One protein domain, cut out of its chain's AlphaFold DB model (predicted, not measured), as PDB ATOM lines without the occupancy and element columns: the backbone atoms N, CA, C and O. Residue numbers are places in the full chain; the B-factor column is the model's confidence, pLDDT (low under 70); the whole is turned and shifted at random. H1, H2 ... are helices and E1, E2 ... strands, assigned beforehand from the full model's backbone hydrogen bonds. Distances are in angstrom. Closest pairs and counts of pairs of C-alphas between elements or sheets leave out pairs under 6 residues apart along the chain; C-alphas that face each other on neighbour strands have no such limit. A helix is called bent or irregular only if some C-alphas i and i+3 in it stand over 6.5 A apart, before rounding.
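This is residues 172 to 328 of the 329 residues of the protein "SpoU_methylase domain-containing protein" of Planctomycetes bacterium (UniProt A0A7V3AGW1). A strongly twisted sheet of six parallel strands makes the core, with helices on both faces in three layers: H1, H5 and H7 on one face, H4 and H6 on the other. H2 and H3 pack on H1, off the sheet. The printed part has 157 residues, with seven named helices and six named strands in the order E1 H1 E2 H2 H3 E3 H4 E4 H5 E5 H6 E6 H7; across the sheet the order is E3 E2 E1 E5 E4 E6. The class is mixed, helices and strands, and the whole is compact, with a radius of gyration of the C-alphas of 14.2 A and spans of 43 by 40 by 30 A.

Start at the inner strand E1, residues 177 to 182: its N 180 is 2.8 A from O 279 of E5, residues 277 to 281, and its O 179 is 2.8 A from N 206 of E2, residues 204 to 208, both within hydrogen-bond range. Next to E2, the edge strand E3, residues 231 to 235, has O 233 at 2.8 A from N 207. Next to E5, E4, residues 251 to 255, has O 253 at 2.8 A from N 280, and its O 254 is 2.8 A from N 300 of the edge strand E6, residues 298 to 301. H1, residues 187 to 200, is the hub, over E2 and E1 at a height of 10.0 A over the sheet. It touches H7, residues 313 to 326, on the same face, at a shallow tilt of 8 degrees, the same way; their closest C-alphas, Asn 189 and Ala 314, are 5.3 A apart. H2, residues 217 to 223, touches H1, with closest C-alphas Gly 191 and Ile 219 at 4.2 A; H3, residues 226 to 229, touches it too, with Arg 195 and Ala 226 at 5.1 A. H5, residues 264 to 269, stands up from the sheet and touches residues 320 to 324 of H7 alone, with closest C-alphas Ser 265 and Leu 323 at 6.9 A. On the opposite face from H1, H4, residues 238 to 247, touches H6, residues 290 to 295; their closest C-alphas, Leu 239 and Thr 292, are 6.5 A apart. H4 is irregular, with C-alphas 240 and 243 at 7.1 A. Every O i to N i+4 pair is within hydrogen-bond range in H1, H5, H6 and H7; H2 has 2 of 3, H4 has 4 of 6, and H3 is too short for one.

Find C-alpha 177 at (-50.196, -13.831, 47.999); from there E1 runs 16.7 A. H1 spans 19.7 A and H7 20.0 A, ending at C-alpha 326 at (-48.051, -23.572, 40.119).

Gly 172 and Met 307 have the two C-alphas farthest apart, at 44.7 A. The printed part has no cut, and E6 to H7 is the long link. Residues 172 to 173 and 327 to 328 have pLDDT under 70.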
ATOM      1  N   GLY A 172     -54.800  -8.889  61.035       60.03
ATOM      2  CA  GLY A 172     -53.555  -9.432  61.586       60.03
ATOM      3  C   GLY A 172     -52.921 -10.609  60.837       60.03
ATOM      4  O   GLY A 172     -51.718 -10.794  60.989       60.03
ATOM      5  N   VAL A 173     -53.631 -11.338  59.966       65.62
ATOM      6  CA  VAL A 173     -53.012 -12.411  59.158       65.62
ATOM      7  C   VAL A 173     -52.711 -11.882  57.753       65.62
ATOM      8  O   VAL A 173     -53.623 -11.399  57.080       65.62
ATOM      9  N   PRO A 174     -51.448 -11.873  57.295       75.81
ATOM     10  CA  PRO A 174     -51.138 -11.484  55.925       75.81
ATOM     11  C   PRO A 174     -51.708 -12.485  54.925       75.81
ATOM     12  O   PRO A 174     -51.681 -13.694  55.157       75.81
ATOM     13  N   GLU A 175     -52.186 -11.980  53.790       83.00
ATOM     14  CA  GLU A 175     -52.593 -12.851  52.694       83.00
ATOM     15  C   GLU A 175     -51.377 -13.631  52.175       83.00
ATOM     16  O   GLU A 175     -50.301 -13.041  52.038       83.00
ATOM     17  N   PRO A 176     -51.514 -14.931  51.849       88.56
ATOM     18  CA  PRO A 176     -50.388 -15.714  51.343       88.56
ATOM     19  C   PRO A 176     -49.757 -15.098  50.089       88.56
ATOM     20  O   PRO A 176     -48.536 -15.135  49.940       88.56
ATOM     21  N   PHE A 177     -50.593 -14.515  49.224       94.56
ATOM     22  CA  PHE A 177     -50.196 -13.831  47.999       94.56
ATOM     23  C   PHE A 177     -50.911 -12.484  47.900       94.56
ATOM     24  O   PHE A 177     -52.144 -12.405  47.881       94.56
ATOM     25  N   SER A 178     -50.114 -11.429  47.823       96.88
ATOM     26  CA  SER A 178     -50.541 -10.058  47.565       96.88
ATOM     27  C   SER A 178     -49.634  -9.432  46.512       96.88
ATOM     28  O   SER A 178     -48.574  -9.980  46.202       96.88
ATOM     29  N   ALA A 179     -50.037  -8.300  45.946       98.19
ATOM     30  CA  ALA A 179     -49.184  -7.555  45.030       98.19
ATOM     31  C   ALA A 179     -49.254  -6.051  45.274       98.19
ATOM     32  O   ALA A 179     -50.247  -5.546  45.791       98.19
ATOM     33  N   LEU A 180     -48.192  -5.346  44.903       98.44
ATOM     34  CA  LEU A 180     -48.061  -3.899  44.988       98.44
ATOM     35  C   LEU A 180     -47.792  -3.351  43.590       98.44
ATOM     36  O   LEU A 180     -46.896  -3.829  42.898       98.44
ATOM     37  N   LEU A 181     -48.574  -2.357  43.181       98.38
ATOM     38  CA  LEU A 181     -48.437  -1.669  41.902       98.38
ATOM     39  C   LEU A 181     -47.844  -0.287  42.172       98.38
ATOM     40  O   LEU A 181     -48.533   0.590  42.696       98.38
ATOM     41  N   GLU A 182     -46.568  -0.102  41.844       97.56
ATOM     42  CA  GLU A 182     -45.865   1.170  41.997       97.56
ATOM     43  C   GLU A 182     -46.034   2.014  40.730       97.56
ATOM     44  O   GLU A 182     -45.536   1.664  39.662       97.56
ATOM     45  N   ASP A 183     -46.751   3.134  40.854       95.88
ATOM     46  CA  ASP A 183     -46.909   4.139  39.799       95.88
ATOM     47  C   ASP A 183     -47.369   3.585  38.425       95.88
ATOM     48  O   ASP A 183     -46.970   4.087  37.370       95.88
ATOM     49  N   VAL A 184     -48.248   2.574  38.412       97.19
ATOM     50  CA  VAL A 184     -48.823   1.999  37.182       97.19
ATOM     51  C   VAL A 184     -49.848   2.967  36.593       97.19
ATOM     52  O   VAL A 184     -50.906   3.216  37.170       97.19
ATOM     53  N   ARG A 185     -49.561   3.522  35.412       95.69
ATOM     54  CA  ARG A 185     -50.350   4.633  34.853       95.69
ATOM     55  C   ARG A 185     -51.607   4.183  34.130       95.69
ATOM     56  O   ARG A 185     -52.632   4.863  34.176       95.69
ATOM     57  N   SER A 186     -51.522   3.076  33.401       96.81
ATOM     58  CA  SER A 186     -52.615   2.624  32.547       96.81
ATOM     59  C   SER A 186     -53.730   1.984  33.372       96.81
ATOM     60  O   SER A 186     -53.564   0.898  33.926       96.81
ATOM     61  N   LEU A 187     -54.912   2.605  33.372       96.94
ATOM     62  CA  LEU A 187     -56.112   2.045  34.008       96.94
ATOM     63  C   LEU A 187     -56.497   0.669  33.436       96.94
ATOM     64  O   LEU A 187     -57.018  -0.173  34.162       96.94
ATOM     65  N   TRP A 188     -56.196   0.420  32.159       97.44
ATOM     66  CA  TRP A 188     -56.415  -0.872  31.506       97.44
ATOM     67  C   TRP A 188     -55.463  -1.952  32.024       97.44
ATOM     68  O   TRP A 188     -55.866  -3.102  32.197       97.44
ATOM     69  N   ASN A 189     -54.204  -1.585  32.301       98.00
ATOM     70  CA  ASN A 189     -53.256  -2.498  32.936       98.00
ATOM     71  C   ASN A 189     -53.711  -2.803  34.363       98.00
ATOM     72  O   ASN A 189     -53.746  -3.967  34.741       98.00
ATOM     73  N   VAL A 190     -54.127  -1.782  35.124       98.06
ATOM     74  CA  VAL A 190     -54.648  -1.965  36.486       98.06
ATOM     75  C   VAL A 190     -55.840  -2.923  36.494       98.06
ATOM     76  O   VAL A 190     -55.825  -3.898  37.242       98.06
ATOM     77  N   GLY A 191     -56.847  -2.712  35.639       97.69
ATOM     78  CA  GLY A 191     -57.998  -3.617  35.562       97.69
ATOM     79  C   GLY A 191     -57.622  -5.033  35.117       97.69
ATOM     80  O   GLY A 191     -58.102  -6.008  35.692       97.69
ATOM     81  N   SER A 192     -56.688  -5.173  34.174       98.19
ATOM     82  CA  SER A 192     -56.166  -6.489  33.773       98.19
ATOM     83  C   SER A 192     -55.449  -7.204  34.926       98.19
ATOM     84  O   SER A 192     -55.667  -8.393  35.133       98.19
ATOM     85  N   ILE A 193     -54.656  -6.480  35.724       98.44
ATOM     86  CA  ILE A 193     -53.992  -7.019  36.919       98.44
ATOM     87  C   ILE A 193     -55.030  -7.441  37.961       98.44
ATOM     88  O   ILE A 193     -54.895  -8.535  38.494       98.44
ATOM     89  N   PHE A 194     -56.086  -6.657  38.215       98.19
ATOM     90  CA  PHE A 194     -57.191  -7.084  39.090       98.19
ATOM     91  C   PHE A 194     -57.762  -8.436  38.656       98.19
ATOM     92  O   PHE A 194     -57.866  -9.355  39.467       98.19
ATOM     93  N   ARG A 195     -58.067  -8.585  37.362       98.06
ATOM     94  CA  ARG A 195     -58.603  -9.832  36.807       98.06
ATOM     95  C   ARG A 195     -57.639 -11.003  36.957       98.06
ATOM     96  O   ARG A 195     -58.044 -12.103  37.325       98.06
ATOM     97  N   THR A 196     -56.362 -10.785  36.667       98.19
ATOM     98  CA  THR A 196     -55.341 -11.823  36.815       98.19
ATOM     99  C   THR A 196     -55.078 -12.164  38.279       98.19
ATOM    100  O   THR A 196     -54.833 -13.325  38.590       98.19
ATOM    101  N   ALA A 197     -55.159 -11.187  39.183       97.38
ATOM    102  CA  ALA A 197     -54.996 -11.393  40.614       97.38
ATOM    103  C   ALA A 197     -56.087 -12.320  41.158       97.38
ATOM    104  O   ALA A 197     -55.757 -13.302  41.821       97.38
ATOM    105  N   ASP A 198     -57.349 -12.076  40.798       96.06
ATOM    106  CA  ASP A 198     -58.467 -12.968  41.123       96.06
ATOM    107  C   ASP A 198     -58.209 -14.397  40.609       96.06
ATOM    108  O   ASP A 198     -58.156 -15.352  41.387       96.06
ATOM    109  N   GLY A 199     -57.902 -14.539  39.313       95.50
ATOM    110  CA  GLY A 199     -57.650 -15.844  38.690       95.50
ATOM    111  C   GLY A 199     -56.448 -16.613  39.262       95.50
ATOM    112  O   GLY A 199     -56.495 -17.839  39.381       95.50
ATOM    113  N   ALA A 200     -55.380 -15.912  39.652       95.25
ATOM    114  CA  ALA A 200     -54.190 -16.511  40.257       95.25
ATOM    115  C   ALA A 200     -54.336 -16.735  41.778       95.25
ATOM    116  O   ALA A 200     -53.532 -17.448  42.384       95.25
ATOM    117  N   GLY A 201     -55.364 -16.170  42.419       93.06
ATOM    118  CA  GLY A 201     -55.588 -16.258  43.865       93.06
ATOM    119  C   GLY A 201     -54.763 -15.269  44.695       93.06
ATOM    120  O   GLY A 201     -54.479 -15.537  45.865       93.06
ATOM    121  N   PHE A 202     -54.370 -14.141  44.104       95.06
ATOM    122  CA  PHE A 202     -53.853 -12.976  44.820       95.06
ATOM    123  C   PHE A 202     -55.034 -12.226  45.431       95.06
ATOM    124  O   PHE A 202     -55.869 -11.666  44.729       95.06
ATOM    125  N   LYS A 203     -55.107 -12.218  46.761       91.19
ATOM    126  CA  LYS A 203     -56.293 -11.729  47.480       91.19
ATOM    127  C   LYS A 203     -56.245 -10.244  47.810       91.19
ATOM    128  O   LYS A 203     -57.263  -9.683  48.213       91.19
ATOM    129  N   ARG A 204     -55.075  -9.613  47.659       94.00
ATOM    130  CA  ARG A 204     -54.876  -8.197  47.967       94.00
ATOM    131  C   ARG A 204     -53.940  -7.485  46.997       94.00
ATOM    132  O   ARG A 204     -52.846  -7.985  46.738       94.00
ATOM    133  N   LEU A 205     -54.341  -6.291  46.560       96.62
ATOM    134  CA  LEU A 205     -53.535  -5.348  45.784       96.62
ATOM    135  C   LEU A 205     -53.290  -4.038  46.547       96.62
ATOM    136  O   LEU A 205     -54.221  -3.410  47.041       96.62
ATOM    137  N   TYR A 206     -52.043  -3.586  46.594       96.25
ATOM    138  CA  TYR A 206     -51.663  -2.271  47.105       96.25
ATOM    139  C   TYR A 206     -51.372  -1.361  45.916       96.25
ATOM    140  O   TYR A 206     -50.350  -1.493  45.244       96.25
ATOM    141  N   LEU A 207     -52.289  -0.449  45.623       96.44
ATOM    142  CA  LEU A 207     -52.121   0.541  44.566       96.44
ATOM    143  C   LEU A 207     -51.298   1.688  45.148       96.44
ATOM    144  O   LEU A 207     -51.668   2.223  46.189       96.44
ATOM    145  N   CYS A 208     -50.174   2.045  44.536       95.31
ATOM    146  CA  CYS A 208     -49.266   3.040  45.102       95.31
ATOM    147  C   CYS A 208     -48.996   4.191  44.132       95.31
ATOM    148  O   CYS A 208     -48.860   3.991  42.920       95.31
ATOM    149  N   GLY A 209     -48.879   5.394  44.694       92.38
ATOM    150  CA  GLY A 209     -48.478   6.598  43.978       92.38
ATOM    151  C   GLY A 209     -49.540   7.079  42.996       92.38
ATOM    152  O   GLY A 209     -50.650   7.407  43.397       92.38
ATOM    153  N   ILE A 210     -49.202   7.167  41.711       92.31
ATOM    154  CA  ILE A 210     -50.133   7.637  40.669       92.31
ATOM    155  C   ILE A 210     -51.089   6.547  40.167       92.31
ATOM    156  O   ILE A 210     -51.901   6.809  39.276       92.31
ATOM    157  N   THR A 211     -50.988   5.329  40.707       95.50
ATOM    158  CA  THR A 211     -51.792   4.187  40.268       95.50
ATOM    159  C   THR A 211     -53.282   4.458  40.452       95.50
ATOM    160  O   THR A 211     -53.772   4.667  41.561       95.50
ATOM    161  N   GLY A 212     -54.029   4.441  39.348       91.31
ATOM    162  CA  GLY A 212     -55.465   4.694  39.383       91.31
ATOM    163  C   GLY A 212     -56.226   3.614  40.154       91.31
ATOM    164  O   GLY A 212     -55.949   2.428  40.012       91.31
ATOM    165  N   CYS A 213     -57.222   4.026  40.938       91.75
ATOM    166  CA  CYS A 213     -57.994   3.140  41.811       91.75
ATOM    167  C   CYS A 213     -59.463   3.033  41.368       91.75
ATOM    168  O   CYS A 213     -60.006   4.000  40.818       91.75
ATOM    169  N   PRO A 214     -60.142   1.909  41.659       91.31
ATOM    170  CA  PRO A 214     -61.596   1.822  41.565       91.31
ATOM    171  C   PRO A 214     -62.306   2.844  42.484       91.31
ATOM    172  O   PRO A 214     -61.758   3.244  43.516       91.31
ATOM    173  N   PRO A 215     -63.543   3.267  42.164       90.56
ATOM    174  CA  PRO A 215     -64.308   2.949  40.958       90.56
ATOM    175  C   PRO A 215     -63.899   3.834  39.764       90.56
ATOM    176  O   PRO A 215     -63.971   5.061  39.836       90.56
ATOM    177  N   ARG A 216     -63.520   3.215  38.638       91.25
ATOM    178  CA  ARG A 216     -63.274   3.878  37.340       91.25
ATOM    179  C   ARG A 216     -63.721   2.968  36.200       91.25
ATOM    180  O   ARG A 216     -63.494   1.763  36.263       91.25
ATOM    181  N   LYS A 217     -64.336   3.537  35.157       93.38
ATOM    182  CA  LYS A 217     -64.948   2.765  34.056       93.38
ATOM    183  C   LYS A 217     -63.919   1.952  33.270       93.38
ATOM    184  O   LYS A 217     -64.208   0.841  32.842       93.38
ATOM    185  N   GLU A 218     -62.727   2.501  33.085       95.81
ATOM    186  CA  GLU A 218     -61.622   1.890  32.347       95.81
ATOM    187  C   GLU A 218     -61.058   0.670  33.083       95.81
ATOM    188  O   GLU A 218     -60.794  -0.355  32.456       95.81
ATOM    189  N   ILE A 219     -60.945   0.766  34.416       95.50
ATOM    190  CA  ILE A 219     -60.570  -0.370  35.265       95.50
ATOM    191  C   ILE A 219     -61.658  -1.438  35.146       95.50
ATOM    192  O   ILE A 219     -61.364  -2.531  34.670       95.50
ATOM    193  N   ALA A 220     -62.917  -1.079  35.433       94.25
ATOM    194  CA  ALA A 220     -64.060  -1.999  35.421       94.25
ATOM    195  C   ALA A 220     -64.215  -2.772  34.100       94.25
ATOM    196  O   ALA A 220     -64.536  -3.960  34.077       94.25
ATOM    197  N   LYS A 221     -63.934  -2.110  32.973       96.38
ATOM    198  CA  LYS A 221     -64.030  -2.717  31.642       96.38
ATOM    199  C   LYS A 221     -63.010  -3.837  31.402       96.38
ATOM    200  O   LYS A 221     -63.261  -4.693  30.558       96.38
ATOM    201  N   THR A 222     -61.877  -3.841  32.103       95.38
ATOM    202  CA  THR A 222     -60.850  -4.895  31.971       95.38
ATOM    203  C   THR A 222     -60.817  -5.866  33.140       95.38
ATOM    204  O   THR A 222     -60.520  -7.042  32.926       95.38
ATOM    205  N   SER A 223     -61.172  -5.411  34.341       93.50
ATOM    206  CA  SER A 223     -61.258  -6.255  35.532       93.50
ATOM    207  C   SER A 223     -62.476  -7.176  35.531       93.50
ATOM    208  O   SER A 223     -62.399  -8.258  36.104       93.50
ATOM    209  N   LEU A 224     -63.569  -6.795  34.857       94.31
ATOM    210  CA  LEU A 224     -64.808  -7.582  34.763       94.31
ATOM    211  C   LEU A 224     -65.384  -7.979  36.137       94.31
ATOM    212  O   LEU A 224     -65.829  -9.110  36.320       94.31
ATOM    213  N   GLY A 225     -65.367  -7.055  37.102       90.44
ATOM    214  CA  GLY A 225     -65.861  -7.279  38.465       90.44
ATOM    215  C   GLY A 225     -64.803  -7.797  39.442       90.44
ATOM    216  O   GLY A 225     -65.066  -7.869  40.642       90.44
ATOM    217  N   ALA A 226     -63.588  -8.107  38.972       93.44
ATOM    218  CA  ALA A 226     -62.492  -8.529  39.844       93.44
ATOM    219  C   ALA A 226     -62.119  -7.468  40.905       93.44
ATOM    220  O   ALA A 226     -61.644  -7.802  41.989       93.44
ATOM    221  N   GLU A 227     -62.366  -6.187  40.624       91.12
ATOM    222  CA  GLU A 227     -62.133  -5.069  41.544       91.12
ATOM    223  C   GLU A 227     -63.067  -5.043  42.764       91.12
ATOM    224  O   GLU A 227     -62.768  -4.351  43.739       91.12
ATOM    225  N   ASP A 228     -64.188  -5.772  42.708       89.19
ATOM    226  CA  ASP A 228     -65.138  -5.896  43.816       89.19
ATOM    227  C   ASP A 228     -64.836  -7.115  44.710       89.19
ATOM    228  O   ASP A 228     -65.289  -7.161  45.855       89.19
ATOM    229  N   VAL A 229     -64.061  -8.090  44.219       89.00
ATOM    230  CA  VAL A 229     -63.719  -9.324  44.957       89.00
ATOM    231  C   VAL A 229     -62.299  -9.302  45.530       89.00
ATOM    232  O   VAL A 229     -62.088  -9.711  46.677       89.00
ATOM    233  N   VAL A 230     -61.322  -8.780  44.783       92.12
ATOM    234  CA  VAL A 230     -59.934  -8.655  45.246       92.12
ATOM    235  C   VAL A 230     -59.824  -7.454  46.184       92.12
ATOM    236  O   VAL A 230     -60.158  -6.331  45.803       92.12
ATOM    237  N   ALA A 231     -59.325  -7.660  47.408       90.94
ATOM    238  CA  ALA A 231     -59.089  -6.555  48.334       90.94
ATOM    239  C   ALA A 231     -58.067  -5.584  47.769       90.94
ATOM    240  O   ALA A 231     -57.071  -5.996  47.178       90.94
ATOM    241  N   TRP A 232     -58.257  -4.294  48.012       92.25
ATOM    242  CA  TRP A 232     -57.244  -3.327  47.643       92.25
ATOM    243  C   TRP A 232     -57.211  -2.116  48.563       92.25
ATOM    244  O   TRP A 232     -58.211  -1.733  49.172       92.25
ATOM    245  N   GLU A 233     -56.025  -1.526  48.648       90.62
ATOM    246  CA  GLU A 233     -55.732  -0.309  49.397       90.62
ATOM    247  C   GLU A 233     -54.928   0.632  48.498       90.62
ATOM    248  O   GLU A 233     -54.208   0.185  47.603       90.62
ATOM    249  N   HIS A 234     -55.074   1.938  48.710       91.69
ATOM    250  CA  HIS A 234     -54.334   2.954  47.966       91.69
ATOM    251  C   HIS A 234     -53.370   3.675  48.904       91.69
ATOM    252  O   HIS A 234     -53.803   4.159  49.945       91.69
ATOM    253  N   HIS A 235     -52.097   3.767  48.528       91.31
ATOM    254  CA  HIS A 235     -51.040   4.451  49.272       91.31
ATOM    255  C   HIS A 235     -50.362   5.511  48.411       91.31
ATOM    256  O   HIS A 235     -50.347   5.438  47.183       91.31
ATOM    257  N   THR A 236     -49.736   6.490  49.054       89.50
ATOM    258  CA  THR A 236     -49.111   7.621  48.350       89.50
ATOM    259  C   THR A 236     -47.769   7.289  47.695       89.50
ATOM    260  O   THR A 236     -47.305   8.031  46.818       89.50
ATOM    261  N   GLY A 237     -47.193   6.144  48.068       91.62
ATOM    262  CA  GLY A 237     -46.004   5.540  47.476       91.62
ATOM    263  C   GLY A 237     -45.735   4.149  48.055       91.62
ATOM    264  O   GLY A 237     -46.253   3.798  49.115       91.62
ATOM    265  N   ALA A 238     -44.912   3.351  47.373       94.06
ATOM    266  CA  ALA A 238     -44.622   1.972  47.779       94.06
ATOM    267  C   ALA A 238     -43.906   1.889  49.144       94.06
ATOM    268  O   ALA A 238     -44.209   1.028  49.973       94.06
ATOM    269  N   LEU A 239     -43.007   2.839  49.417       92.50
ATOM    270  CA  LEU A 239     -42.230   2.917  50.663       92.50
ATOM    271  C   LEU A 239     -43.079   3.212  51.908       92.50
ATOM    272  O   LEU A 239     -42.604   3.057  53.033       92.50
ATOM    273  N   GLU A 240     -44.331   3.631  51.725       88.81
ATOM    274  CA  GLU A 240     -45.280   3.816  52.821       88.81
ATOM    275  C   GLU A 240     -45.676   2.474  53.453       88.81
ATOM    276  O   GLU A 240     -45.735   2.360  54.676       88.81
ATOM    277  N   ILE A 241     -45.923   1.460  52.619       91.81
ATOM    278  CA  ILE A 241     -46.543   0.194  53.033       91.81
ATOM    279  C   ILE A 241     -45.537  -0.954  53.160       91.81
ATOM    280  O   ILE A 241     -45.724  -1.836  54.000       91.81
ATOM    281  N   ILE A 242     -44.440  -0.936  52.392       94.94
ATOM    282  CA  ILE A 242     -43.416  -1.996  52.418       94.94
ATOM    283  C   ILE A 242     -42.900  -2.298  53.841       94.94
ATOM    284  O   ILE A 242     -42.889  -3.478  54.205       94.94
ATOM    285  N   PRO A 243     -42.524  -1.310  54.680       91.88
ATOM    286  CA  PRO A 243     -42.056  -1.591  56.040       91.88
ATOM    287  C   PRO A 243     -43.106  -2.322  56.886       91.88
ATOM    288  O   PRO A 243     -42.802  -3.336  57.505       91.88
ATOM    289  N   ALA A 244     -44.366  -1.882  56.826       89.69
ATOM    290  CA  ALA A 244     -45.456  -2.505  57.573       89.69
ATOM    291  C   ALA A 244     -45.755  -3.941  57.102       89.69
ATOM    292  O   ALA A 244     -46.169  -4.785  57.897       89.69
ATOM    293  N   LEU A 245     -45.542  -4.248  55.818       93.38
ATOM    294  CA  LEU A 245     -45.633  -5.616  55.304       93.38
ATOM    295  C   LEU A 245     -44.495  -6.492  55.837       93.38
ATOM    296  O   LEU A 245     -44.748  -7.615  56.279       93.38
ATOM    297  N   LYS A 246     -43.267  -5.969  55.861       94.38
ATOM    298  CA  LYS A 246     -42.106  -6.678  56.413       94.38
ATOM    299  C   LYS A 246     -42.246  -6.961  57.905       94.38
ATOM    300  O   LYS A 246     -41.976  -8.084  58.324       94.38
ATOM    301  N   ASP A 247     -42.750  -6.004  58.681       91.50
ATOM    302  CA  ASP A 247     -43.021  -6.179  60.117       91.50
ATOM    303  C   ASP A 247     -44.032  -7.305  60.383       91.50
ATOM    304  O   ASP A 247     -44.011  -7.955  61.428       91.50
ATOM    305  N   ARG A 248     -44.897  -7.589  59.404       91.38
ATOM    306  CA  ARG A 248     -45.858  -8.700  59.430       91.38
ATOM    307  C   ARG A 248     -45.298 -10.008  58.855       91.38
ATOM    308  O   ARG A 248     -46.051 -10.962  58.679       91.38
ATOM    309  N   GLY A 249     -44.004 -10.062  58.543       94.44
ATOM    310  CA  GLY A 249     -43.329 -11.241  57.999       94.44
ATOM    311  C   GLY A 249     -43.595 -11.504  56.515       94.44
ATOM    312  O   GLY A 249     -43.333 -12.613  56.050       94.44
ATOM    313  N   VAL A 250     -44.115 -10.523  55.769       96.38
ATOM    314  CA  VAL A 250     -44.348 -10.651  54.324       96.38
ATOM    315  C   VAL A 250     -43.037 -10.469  53.570       96.38
ATOM    316  O   VAL A 250     -42.364  -9.454  53.736       96.38
ATOM    317  N   GLN A 251     -42.688 -11.432  52.716       97.75
ATOM    318  CA  GLN A 251     -41.546 -11.293  51.817       97.75
ATOM    319  C   GLN A 251     -41.897 -10.368  50.650       97.75
ATOM    320  O   GLN A 251     -42.883 -10.585  49.947       97.75
ATOM    321  N   ILE A 252     -41.053  -9.372  50.409       98.38
ATOM    322  CA  ILE A 252     -41.209  -8.415  49.316       98.38
ATOM    323  C   ILE A 252     -40.381  -8.882  48.121       98.38
ATOM    324  O   ILE A 252     -39.149  -8.909  48.185       98.38
ATOM    325  N   VAL A 253     -41.054  -9.247  47.031       98.44
ATOM    326  CA  VAL A 253     -40.424  -9.725  45.795       98.44
ATOM    327  C   VAL A 253     -40.648  -8.688  44.703       98.44
ATOM    328  O   VAL A 253     -41.772  -8.522  44.243       98.44
ATOM    329  N   GLY A 254     -39.597  -7.981  44.293       98.38
ATOM    330  CA  GLY A 254     -39.662  -7.030  43.183       98.38
ATOM    331  C   GLY A 254     -39.514  -7.735  41.843       98.38
ATOM    332  O   GLY A 254     -38.591  -8.530  41.681       98.38
ATOM    333  N   LEU A 255     -40.409  -7.456  40.897       98.19
ATOM    334  CA  LEU A 255     -40.313  -7.925  39.519       98.19
ATOM    335  C   LEU A 255     -39.698  -6.823  38.653       98.19
ATOM    336  O   LEU A 255     -40.409  -5.959  38.148       98.19
ATOM    337  N   GLU A 256     -38.378  -6.849  38.516       96.88
ATOM    338  CA  GLU A 256     -37.616  -5.828  37.800       96.88
ATOM    339  C   GLU A 256     -36.299  -6.410  37.287       96.88
ATOM    340  O   GLU A 256     -35.626  -7.170  37.989       96.88
ATOM    341  N   GLN A 257     -35.908  -6.023  36.073       93.88
ATOM    342  CA  GLN A 257     -34.624  -6.430  35.515       93.88
ATOM    343  C   GLN A 257     -33.520  -5.539  36.072       93.88
ATOM    344  O   GLN A 257     -33.391  -4.369  35.717       93.88
ATOM    345  N   THR A 258     -32.681  -6.108  36.934       93.25
ATOM    346  CA  THR A 258     -31.534  -5.402  37.511       93.25
ATOM    347  C   THR A 258     -30.297  -6.293  37.453       93.25
ATOM    348  O   THR A 258     -30.422  -7.512  37.377       93.25
ATOM    349  N   PRO A 259     -29.075  -5.751  37.564       92.75
ATOM    350  CA  PRO A 259     -27.878  -6.590  37.671       92.75
ATOM    351  C   PRO A 259     -27.895  -7.565  38.864       92.75
ATOM    352  O   PRO A 259     -27.127  -8.522  38.881       92.75
ATOM    353  N   ALA A 260     -28.739  -7.306  39.869       93.25
ATOM    354  CA  ALA A 260     -28.891  -8.128  41.064       93.25
ATOM    355  C   ALA A 260     -30.110  -9.069  41.012       93.25
ATOM    356  O   ALA A 260     -30.305  -9.844  41.952       93.25
ATOM    357  N   SER A 261     -30.942  -8.998  39.963       96.50
ATOM    358  CA  SER A 261     -32.118  -9.857  39.845       96.50
ATOM    359  C   SER A 261     -31.724 -11.285  39.479       96.50
ATOM    360  O   SER A 261     -30.656 -11.551  38.923       96.50
ATOM    361  N   ILE A 262     -32.590 -12.226  39.839       97.56
ATOM    362  CA  ILE A 262     -32.499 -13.611  39.384       97.56
ATOM    363  C   ILE A 262     -33.768 -14.004  38.625       97.56
ATOM    364  O   ILE A 262     -34.846 -13.515  38.961       97.56
ATOM    365  N   PRO A 263     -33.702 -14.942  37.665       97.62
ATOM    366  CA  PRO A 263     -34.905 -15.427  37.003       97.62
ATOM    367  C   PRO A 263     -35.925 -15.941  38.022       97.62
ATOM    368  O   PRO A 263     -35.577 -16.744  38.895       97.62
ATOM    369  N   LEU A 264     -37.181 -15.503  37.910       97.31
ATOM    370  CA  LEU A 264     -38.227 -15.861  38.869       97.31
ATOM    371  C   LEU A 264     -38.399 -17.380  38.987       97.31
ATOM    372  O   LEU A 264     -38.469 -17.896  40.096       97.31
ATOM    373  N   SER A 265     -38.391 -18.103  37.867       95.69
ATOM    374  CA  SER A 265     -38.464 -19.573  37.855       95.69
ATOM    375  C   SER A 265     -37.343 -20.216  38.674       95.69
ATOM    376  O   SER A 265     -37.580 -21.130  39.457       95.69
ATOM    377  N   LYS A 266     -36.119 -19.689  38.574       96.06
ATOM    378  CA  LYS A 266     -34.990 -20.157  39.380       96.06
ATOM    379  C   LYS A 266     -35.187 -19.842  40.862       96.06
ATOM    380  O   LYS A 266     -34.899 -20.681  41.704       96.06
ATOM    381  N   ALA A 267     -35.694 -18.654  41.194       96.38
ATOM    382  CA  ALA A 267     -35.986 -18.294  42.581       96.38
ATOM    383  C   ALA A 267     -36.980 -19.257  43.242       96.38
ATOM    384  O   ALA A 267     -36.843 -19.562  44.430       96.38
ATOM    385  N   VAL A 268     -37.984 -19.706  42.487       94.50
ATOM    386  CA  VAL A 268     -38.994 -20.640  42.983       94.50
ATOM    387  C   VAL A 268     -38.397 -22.049  43.114       94.50
ATOM    388  O   VAL A 268     -38.454 -22.604  44.213       94.50
ATOM    389  N   ALA A 269     -37.699 -22.547  42.085       93.88
ATOM    390  CA  ALA A 269     -37.021 -23.847  42.104       93.88
ATOM    391  C   ALA A 269     -35.971 -23.975  43.227       93.88
ATOM    392  O   ALA A 269     -35.876 -25.013  43.881       93.88
ATOM    393  N   ASP A 270     -35.225 -22.902  43.501       94.75
ATOM    394  CA  ASP A 270     -34.224 -22.843  44.575       94.75
ATOM    395  C   ASP A 270     -34.861 -22.656  45.974       94.75
ATOM    396  O   ASP A 270     -34.154 -22.504  46.973       94.75
ATOM    397  N   GLY A 271     -36.196 -22.602  46.080       93.25
ATOM    398  CA  GLY A 271     -36.911 -22.445  47.350       93.25
ATOM    399  C   GLY A 271     -36.737 -21.073  48.014       93.25
ATOM    400  O   GLY A 271     -36.956 -20.935  49.218       93.25
ATOM    401  N   ARG A 272     -36.343 -20.037  47.258       95.19
ATOM    402  CA  ARG A 272     -36.082 -18.678  47.783       95.19
ATOM    403  C   ARG A 272     -37.348 -17.856  48.013       95.19
ATOM    404  O   ARG A 272     -37.312 -16.841  48.714       95.19
ATOM    405  N   ILE A 273     -38.458 -18.282  47.418       95.19
ATOM    406  CA  ILE A 273     -39.779 -17.699  47.648       95.19
ATOM    407  C   ILE A 273     -40.326 -18.207  48.987       95.19
ATOM    408  O   ILE A 273     -40.190 -19.380  49.333       95.19
ATOM    409  N   ARG A 274     -40.972 -17.336  49.751       93.81
ATOM    410  CA  ARG A 274     -41.614 -17.616  51.037       93.81
ATOM    411  C   ARG A 274     -42.975 -16.940  51.049       93.81
ATOM    412  O   ARG A 274     -43.124 -15.842  50.527       93.81
ATOM    413  N   THR A 275     -43.957 -17.598  51.648       92.06
ATOM    414  CA  THR A 275     -45.267 -17.007  51.923       92.06
ATOM    415  C   THR A 275     -45.355 -16.643  53.409       92.06
ATOM    416  O   THR A 275     -44.773 -17.349  54.237       92.06
ATOM    417  N   PRO A 276     -46.061 -15.560  53.777       94.56
ATOM    418  CA  PRO A 276     -46.790 -14.643  52.898       94.56
ATOM    419  C   PRO A 276     -45.861 -13.774  52.034       94.56
ATOM    420  O   PRO A 276     -44.778 -13.399  52.476       94.56
ATOM    421  N   LEU A 277     -46.276 -13.471  50.799       96.19
ATOM    422  CA  LEU A 277     -45.476 -12.709  49.832       96.19
ATOM    423  C   LEU A 277     -46.250 -11.524  49.241       96.19
ATOM    424  O   LEU A 277     -47.470 -11.581  49.055       96.19
ATOM    425  N   CYS A 278     -45.520 -10.458  48.922       97.94
ATOM    426  CA  CYS A 278     -46.001  -9.325  48.144       97.94
ATOM    427  C   CYS A 278     -45.157  -9.167  46.875       97.94
ATOM    428  O   CYS A 278     -43.961  -8.879  46.960       97.94
ATOM    429  N   LEU A 279     -45.769  -9.393  45.710       98.50
ATOM    430  CA  LEU A 279     -45.132  -9.189  44.410       98.50
ATOM    431  C   LEU A 279     -45.229  -7.712  44.021       98.50
ATOM    432  O   LEU A 279     -46.330  -7.188  43.883       98.50
ATOM    433  N   VAL A 280     -44.098  -7.048  43.821       98.56
ATOM    434  CA  VAL A 280     -44.041  -5.629  43.466       98.56
ATOM    435  C   VAL A 280     -43.791  -5.487  41.970       98.56
ATOM    436  O   VAL A 280     -42.819  -6.035  41.454       98.56
ATOM    437  N   VAL A 281     -44.663  -4.755  41.278       98.31
ATOM    438  CA  VAL A 281     -44.530  -4.423  39.852       98.31
ATOM    439  C   VAL A 281     -44.545  -2.910  39.667       98.31
ATOM    440  O   VAL A 281     -45.252  -2.201  40.383       98.31
ATOM    441  N   GLY A 282     -43.742  -2.428  38.721       95.00
ATOM    442  CA  GLY A 282     -43.468  -1.004  38.554       95.00
ATOM    443  C   GLY A 282     -44.153  -0.339  37.369       95.00
ATOM    444  O   GLY A 282     -44.963  -0.925  36.646       95.00
ATOM    445  N   ASN A 283     -43.768   0.917  37.165       95.00
ATOM    446  CA  ASN A 283     -44.223   1.760  36.073       95.00
ATOM    447  C   ASN A 283     -43.863   1.155  34.706       95.00
ATOM    448  O   ASN A 283     -42.790   0.589  34.525       95.00
ATOM    449  N   GLU A 284     -44.713   1.357  33.695       90.12
ATOM    450  CA  GLU A 284     -44.523   0.745  32.371       90.12
ATOM    451  C   GLU A 284     -43.259   1.204  31.628       90.12
ATOM    452  O   GLU A 284     -42.841   0.553  30.672       90.12
ATOM    453  N   VAL A 285     -42.700   2.353  32.013       88.50
ATOM    454  CA  VAL A 285     -41.521   2.951  31.373       88.50
ATOM    455  C   VAL A 285     -40.347   3.006  32.336       88.50
ATOM    456  O   VAL A 285     -39.242   2.634  31.958       88.50
ATOM    457  N   ALA A 286     -40.576   3.493  33.556       90.25
ATOM    458  CA  ALA A 286     -39.509   3.691  34.533       90.25
ATOM    459  C   ALA A 286     -39.185   2.435  35.358       90.25
ATOM    460  O   ALA A 286     -38.133   2.407  35.988       90.25
ATOM    461  N   GLY A 287     -40.062   1.424  35.359       93.75
ATOM    462  CA  GLY A 287     -39.928   0.274  36.247       93.75
ATOM    463  C   GLY A 287     -40.165   0.641  37.713       93.75
ATOM    464  O   GLY A 287     -40.925   1.568  38.018       93.75
ATOM    465  N   LEU A 288     -39.539  -0.113  38.615       96.31
ATOM    466  CA  LEU A 288     -39.505   0.172  40.050       96.31
ATOM    467  C   LEU A 288     -38.554   1.327  40.379       96.31
ATOM    468  O   LEU A 288     -37.486   1.473  39.779       96.31
ATOM    469  N   SER A 289     -38.905   2.126  41.388       95.38
ATOM    470  CA  SER A 289     -37.994   3.164  41.882       95.38
ATOM    471  C   SER A 289     -36.755   2.546  42.540       95.38
ATOM    472  O   SER A 289     -36.804   1.447  43.098       95.38
ATOM    473  N   ALA A 290     -35.622   3.257  42.513       94.50
ATOM    474  CA  ALA A 290     -34.377   2.771  43.113       94.50
ATOM    475  C   ALA A 290     -34.535   2.480  44.615       94.50
ATOM    476  O   ALA A 290     -33.976   1.513  45.133       94.50
ATOM    477  N   GLU A 291     -35.330   3.290  45.314       94.69
ATOM    478  CA  GLU A 291     -35.638   3.077  46.721       94.69
ATOM    479  C   GLU A 291     -36.519   1.841  46.939       94.69
ATOM    480  O   GLU A 291     -36.280   1.092  47.885       94.69
ATOM    481  N   THR A 292     -37.498   1.585  46.063       96.06
ATOM    482  CA  THR A 292     -38.318   0.365  46.127       96.06
ATOM    483  C   THR A 292     -37.482  -0.880  45.840       96.06
ATOM    484  O   THR A 292     -37.581  -1.851  46.587       96.06
ATOM    485  N   ILE A 293     -36.587  -0.830  44.848       97.06
ATOM    486  CA  ILE A 293     -35.614  -1.898  44.562       97.06
ATOM    487  C   ILE A 293     -34.771  -2.203  45.808       97.06
ATOM    488  O   ILE A 293     -34.629  -3.366  46.185       97.06
ATOM    489  N   ALA A 294     -34.252  -1.170  46.479       96.31
ATOM    490  CA  ALA A 294     -33.478  -1.325  47.711       96.31
ATOM    491  C   ALA A 294     -34.314  -1.860  48.889       96.31
ATOM    492  O   ALA A 294     -33.770  -2.468  49.813       96.31
ATOM    493  N   ALA A 295     -35.629  -1.639  48.870       96.00
ATOM    494  CA  ALA A 295     -36.549  -2.122  49.888       96.00
ATOM    495  C   ALA A 295     -37.033  -3.564  49.644       96.00
ATOM    496  O   ALA A 295     -37.571  -4.171  50.573       96.00
ATOM    497  N   CYS A 296     -36.848  -4.147  48.456       97.81
ATOM    498  CA  CYS A 296     -37.209  -5.540  48.175       97.81
ATOM    499  C   CYS A 296     -36.299  -6.537  48.919       97.81
ATOM    500  O   CYS A 296     -35.101  -6.319  49.070       97.81
ATOM    501  N   ASP A 297     -36.856  -7.667  49.370       97.81
ATOM    502  CA  ASP A 297     -36.071  -8.770  49.954       97.81
ATOM    503  C   ASP A 297     -35.444  -9.659  48.874       97.81
ATOM    504  O   ASP A 297     -34.429 -10.320  49.094       97.81
ATOM    505  N   LEU A 298     -36.091  -9.712  47.711       97.69
ATOM    506  CA  LEU A 298     -35.642 -10.447  46.543       97.69
ATOM    507  C   LEU A 298     -36.027  -9.676  45.282       97.69
ATOM    508  O   LEU A 298     -37.156  -9.206  45.165       97.69
ATOM    509  N   LEU A 299     -35.095  -9.587  44.337       98.38
ATOM    510  CA  LEU A 299     -35.352  -9.067  43.001       98.38
ATOM    511  C   LEU A 299     -35.384 -10.238  42.032       98.38
ATOM    512  O   LEU A 299     -34.436 -11.027  41.962       98.38
ATOM    513  N   CYS A 300     -36.483 -10.342  41.304       98.06
ATOM    514  CA  CYS A 300     -36.694 -11.351  40.293       98.06
ATOM    515  C   CYS A 300     -36.936 -10.702  38.935       98.06
ATOM    516  O   CYS A 300     -37.522  -9.626  38.848       98.06
ATOM    517  N   ASP A 301     -36.559 -11.402  37.875       97.44
ATOM    518  CA  ASP A 301     -36.849 -11.003  36.505       97.44
ATOM    519  C   ASP A 301     -37.550 -12.112  35.712       97.44
ATOM    520  O   ASP A 301     -37.621 -13.277  36.121       97.44
ATOM    521  N   LEU A 302     -38.095 -11.714  34.563       96.88
ATOM    522  CA  LEU A 302     -38.506 -12.617  33.498       96.88
ATOM    523  C   LEU A 302     -37.473 -12.492  32.368       96.88
ATOM    524  O   LEU A 302     -37.406 -11.427  31.738       96.88
ATOM    525  N   PRO A 303     -36.665 -13.537  32.104       95.12
ATOM    526  CA  PRO A 303     -35.663 -13.497  31.049       95.12
ATOM    527  C   PRO A 303     -36.279 -13.228  29.675       95.12
ATOM    528  O   PRO A 303     -37.196 -13.926  29.234       95.12
ATOM    529  N   MET A 304     -35.743 -12.226  28.978       95.50
ATOM    530  CA  MET A 304     -36.162 -11.869  27.625       95.50
ATOM    531  C   MET A 304     -35.224 -12.517  26.609       95.50
ATOM    532  O   MET A 304     -34.051 -12.173  26.524       95.50
ATOM    533  N   HIS A 305     -35.750 -13.441  25.807       94.00
ATOM    534  CA  HIS A 305     -34.980 -14.154  24.775       94.00
ATOM    535  C   HIS A 305     -35.151 -13.561  23.365       94.00
ATOM    536  O   HIS A 305     -34.744 -14.168  22.378       94.00
ATOM    537  N   GLY A 306     -35.799 -12.401  23.256       93.88
ATOM    538  CA  GLY A 306     -36.056 -11.715  21.992       93.88
ATOM    539  C   GLY A 306     -35.408 -10.332  21.934       93.88
ATOM    540  O   GLY A 306     -34.612  -9.961  22.785       93.88
ATOM    541  N   MET A 307     -35.798  -9.535  20.936       91.94
ATOM    542  CA  MET A 307     -35.281  -8.167  20.766       91.94
ATOM    543  C   MET A 307     -35.843  -7.155  21.773       91.94
ATOM    544  O   MET A 307     -35.293  -6.069  21.930       91.94
ATOM    545  N   LYS A 308     -36.995  -7.446  22.388       91.06
ATOM    546  CA  LYS A 308     -37.645  -6.527  23.329       91.06
ATOM    547  C   LYS A 308     -37.021  -6.669  24.711       91.06
ATOM    548  O   LYS A 308     -36.785  -7.783  25.161       91.06
ATOM    549  N   ALA A 309     -36.823  -5.534  25.376       89.06
ATOM    550  CA  ALA A 309     -36.226  -5.477  26.707       89.06
ATOM    551  C   ALA A 309     -37.212  -5.847  27.826       89.06
ATOM    552  O   ALA A 309     -36.791  -6.278  28.888       89.06
ATOM    553  N   SER A 310     -38.520  -5.714  27.598       92.25
ATOM    554  CA  SER A 310     -39.531  -5.964  28.626       92.25
ATOM    555  C   SER A 310     -40.863  -6.437  28.046       92.25
ATOM    556  O   SER A 310     -41.112  -6.371  26.835       92.25
ATOM    557  N   LEU A 311     -41.724  -6.927  28.938       94.56
ATOM    558  CA  LEU A 311     -43.128  -7.229  28.677       94.56
ATOM    559  C   LEU A 311     -44.016  -6.076  29.161       94.56
ATOM    560  O   LEU A 311     -43.623  -5.277  30.007       94.56
ATOM    561  N   ASN A 312     -45.253  -6.021  28.663       96.94
ATOM    562  CA  ASN A 312     -46.289  -5.190  29.277       96.94
ATOM    563  C   ASN A 312     -46.468  -5.586  30.757       96.94
ATOM    564  O   ASN A 312     -46.489  -6.775  31.068       96.94
ATOM    565  N   VAL A 313     -46.643  -4.610  31.654       97.44
ATOM    566  CA  VAL A 313     -46.716  -4.848  33.109       97.44
ATOM    567  C   VAL A 313     -47.819  -5.831  33.520       97.44
ATOM    568  O   VAL A 313     -47.580  -6.678  34.375       97.44
ATOM    569  N   ALA A 314     -48.998  -5.792  32.891       97.62
ATOM    570  CA  ALA A 314     -50.080  -6.728  33.200       97.62
ATOM    571  C   ALA A 314     -49.745  -8.152  32.729       97.62
ATOM    572  O   ALA A 314     -50.047  -9.123  33.419       97.62
ATOM    573  N   VAL A 315     -49.057  -8.279  31.588       98.00
ATOM    574  CA  VAL A 315     -48.557  -9.571  31.087       98.00
ATOM    575  C   VAL A 315     -47.452 -10.114  31.993       98.00
ATOM    576  O   VAL A 315     -47.505 -11.277  32.383       98.00
ATOM    577  N   ALA A 316     -46.482  -9.278  32.367       98.06
ATOM    578  CA  ALA A 316     -45.398  -9.644  33.276       98.06
ATOM    579  C   ALA A 316     -45.943 -10.097  34.637       98.06
ATOM    580  O   ALA A 316     -45.563 -11.159  35.131       98.06
ATOM    581  N   PHE A 317     -46.890  -9.333  35.195       98.50
ATOM    582  CA  PHE A 317     -47.608  -9.702  36.410       98.50
ATOM    583  C   PHE A 317     -48.294 -11.057  36.259       98.50
ATOM    584  O   PHE A 317     -48.143 -11.902  37.132       98.50
ATOM    585  N   GLY A 318     -49.002 -11.302  35.152       98.12
ATOM    586  CA  GLY A 318     -49.694 -12.571  34.947       98.12
ATOM    587  C   GLY A 318     -48.766 -13.775  34.865       98.12
ATOM    588  O   GLY A 318     -49.009 -14.768  35.546       98.12
ATOM    589  N   VAL A 319     -47.667 -13.673  34.115       97.62
ATOM    590  CA  VAL A 319     -46.653 -14.738  34.060       97.62
ATOM    591  C   VAL A 319     -46.081 -15.001  35.453       97.62
ATOM    592  O   VAL A 319     -46.048 -16.144  35.904       97.62
ATOM    593  N   ALA A 320     -45.682 -13.947  36.168       97.69
ATOM    594  CA  ALA A 320     -45.113 -14.079  37.503       97.69
ATOM    595  C   ALA A 320     -46.110 -14.656  38.520       97.69
ATOM    596  O   ALA A 320     -45.756 -15.537  39.302       97.69
ATOM    597  N   ALA A 321     -47.361 -14.196  38.492       97.19
ATOM    598  CA  ALA A 321     -48.411 -14.634  39.400       97.19
ATOM    599  C   ALA A 321     -48.696 -16.134  39.260       97.19
ATOM    600  O   ALA A 321     -48.801 -16.823  40.273       97.19
ATOM    601  N   TYR A 322     -48.775 -16.655  38.031       96.56
ATOM    602  CA  TYR A 322     -49.007 -18.084  37.806       96.56
ATOM    603  C   TYR A 322     -47.775 -18.939  38.131       96.56
ATOM    604  O   TYR A 322     -47.930 -19.948  38.818       96.56
ATOM    605  N   LEU A 323     -46.558 -18.503  37.777       95.56
ATOM    606  CA  LEU A 323     -45.321 -19.202  38.173       95.56
ATOM    607  C   LEU A 323     -45.208 -19.358  39.697       95.56
ATOM    608  O   LEU A 323     -44.887 -20.430  40.204       95.56
ATOM    609  N   LEU A 324     -45.542 -18.305  40.450       94.31
ATOM    610  CA  LEU A 324     -45.529 -18.331  41.915       94.31
ATOM    611  C   LEU A 324     -46.565 -19.293  42.523       94.31
ATOM    612  O   LEU A 324     -46.427 -19.688  43.684       94.31
ATOM    613  N   ARG A 325     -47.619 -19.637  41.775       88.88
ATOM    614  CA  ARG A 325     -48.749 -20.448  42.246       88.88
ATOM    615  C   ARG A 325     -48.649 -21.910  41.835       88.88
ATOM    616  O   ARG A 325     -49.054 -22.759  42.626       88.88
ATOM    617  N   GLU A 326     -48.139 -22.204  40.643       79.31
ATOM    618  CA  GLU A 326     -48.051 -23.572  40.119       79.31
ATOM    619  C   GLU A 326     -47.030 -24.427  40.873       79.31
ATOM    620  O   GLU A 326     -47.369 -25.527  41.291       79.31
ATOM    621  N   GLU A 327     -45.839 -23.908  41.173       63.44
ATOM    622  CA  GLU A 327     -44.791 -24.658  41.896       63.44
ATOM    623  C   GLU A 327     -45.090 -24.860  43.400       63.44
ATOM    624  O   GLU A 327     -44.272 -25.388  44.154       63.44
ATOM    625  N   ARG A 328     -46.262 -24.411  43.866       61.12
ATOM    626  CA  ARG A 328     -46.723 -24.516  45.262       61.12
ATOM    627  C   ARG A 328     -47.923 -25.445  45.442       61.12
ATOM    628  O   ARG A 328     -48.395 -25.568  46.575       61.12
TER     629      ARG A 328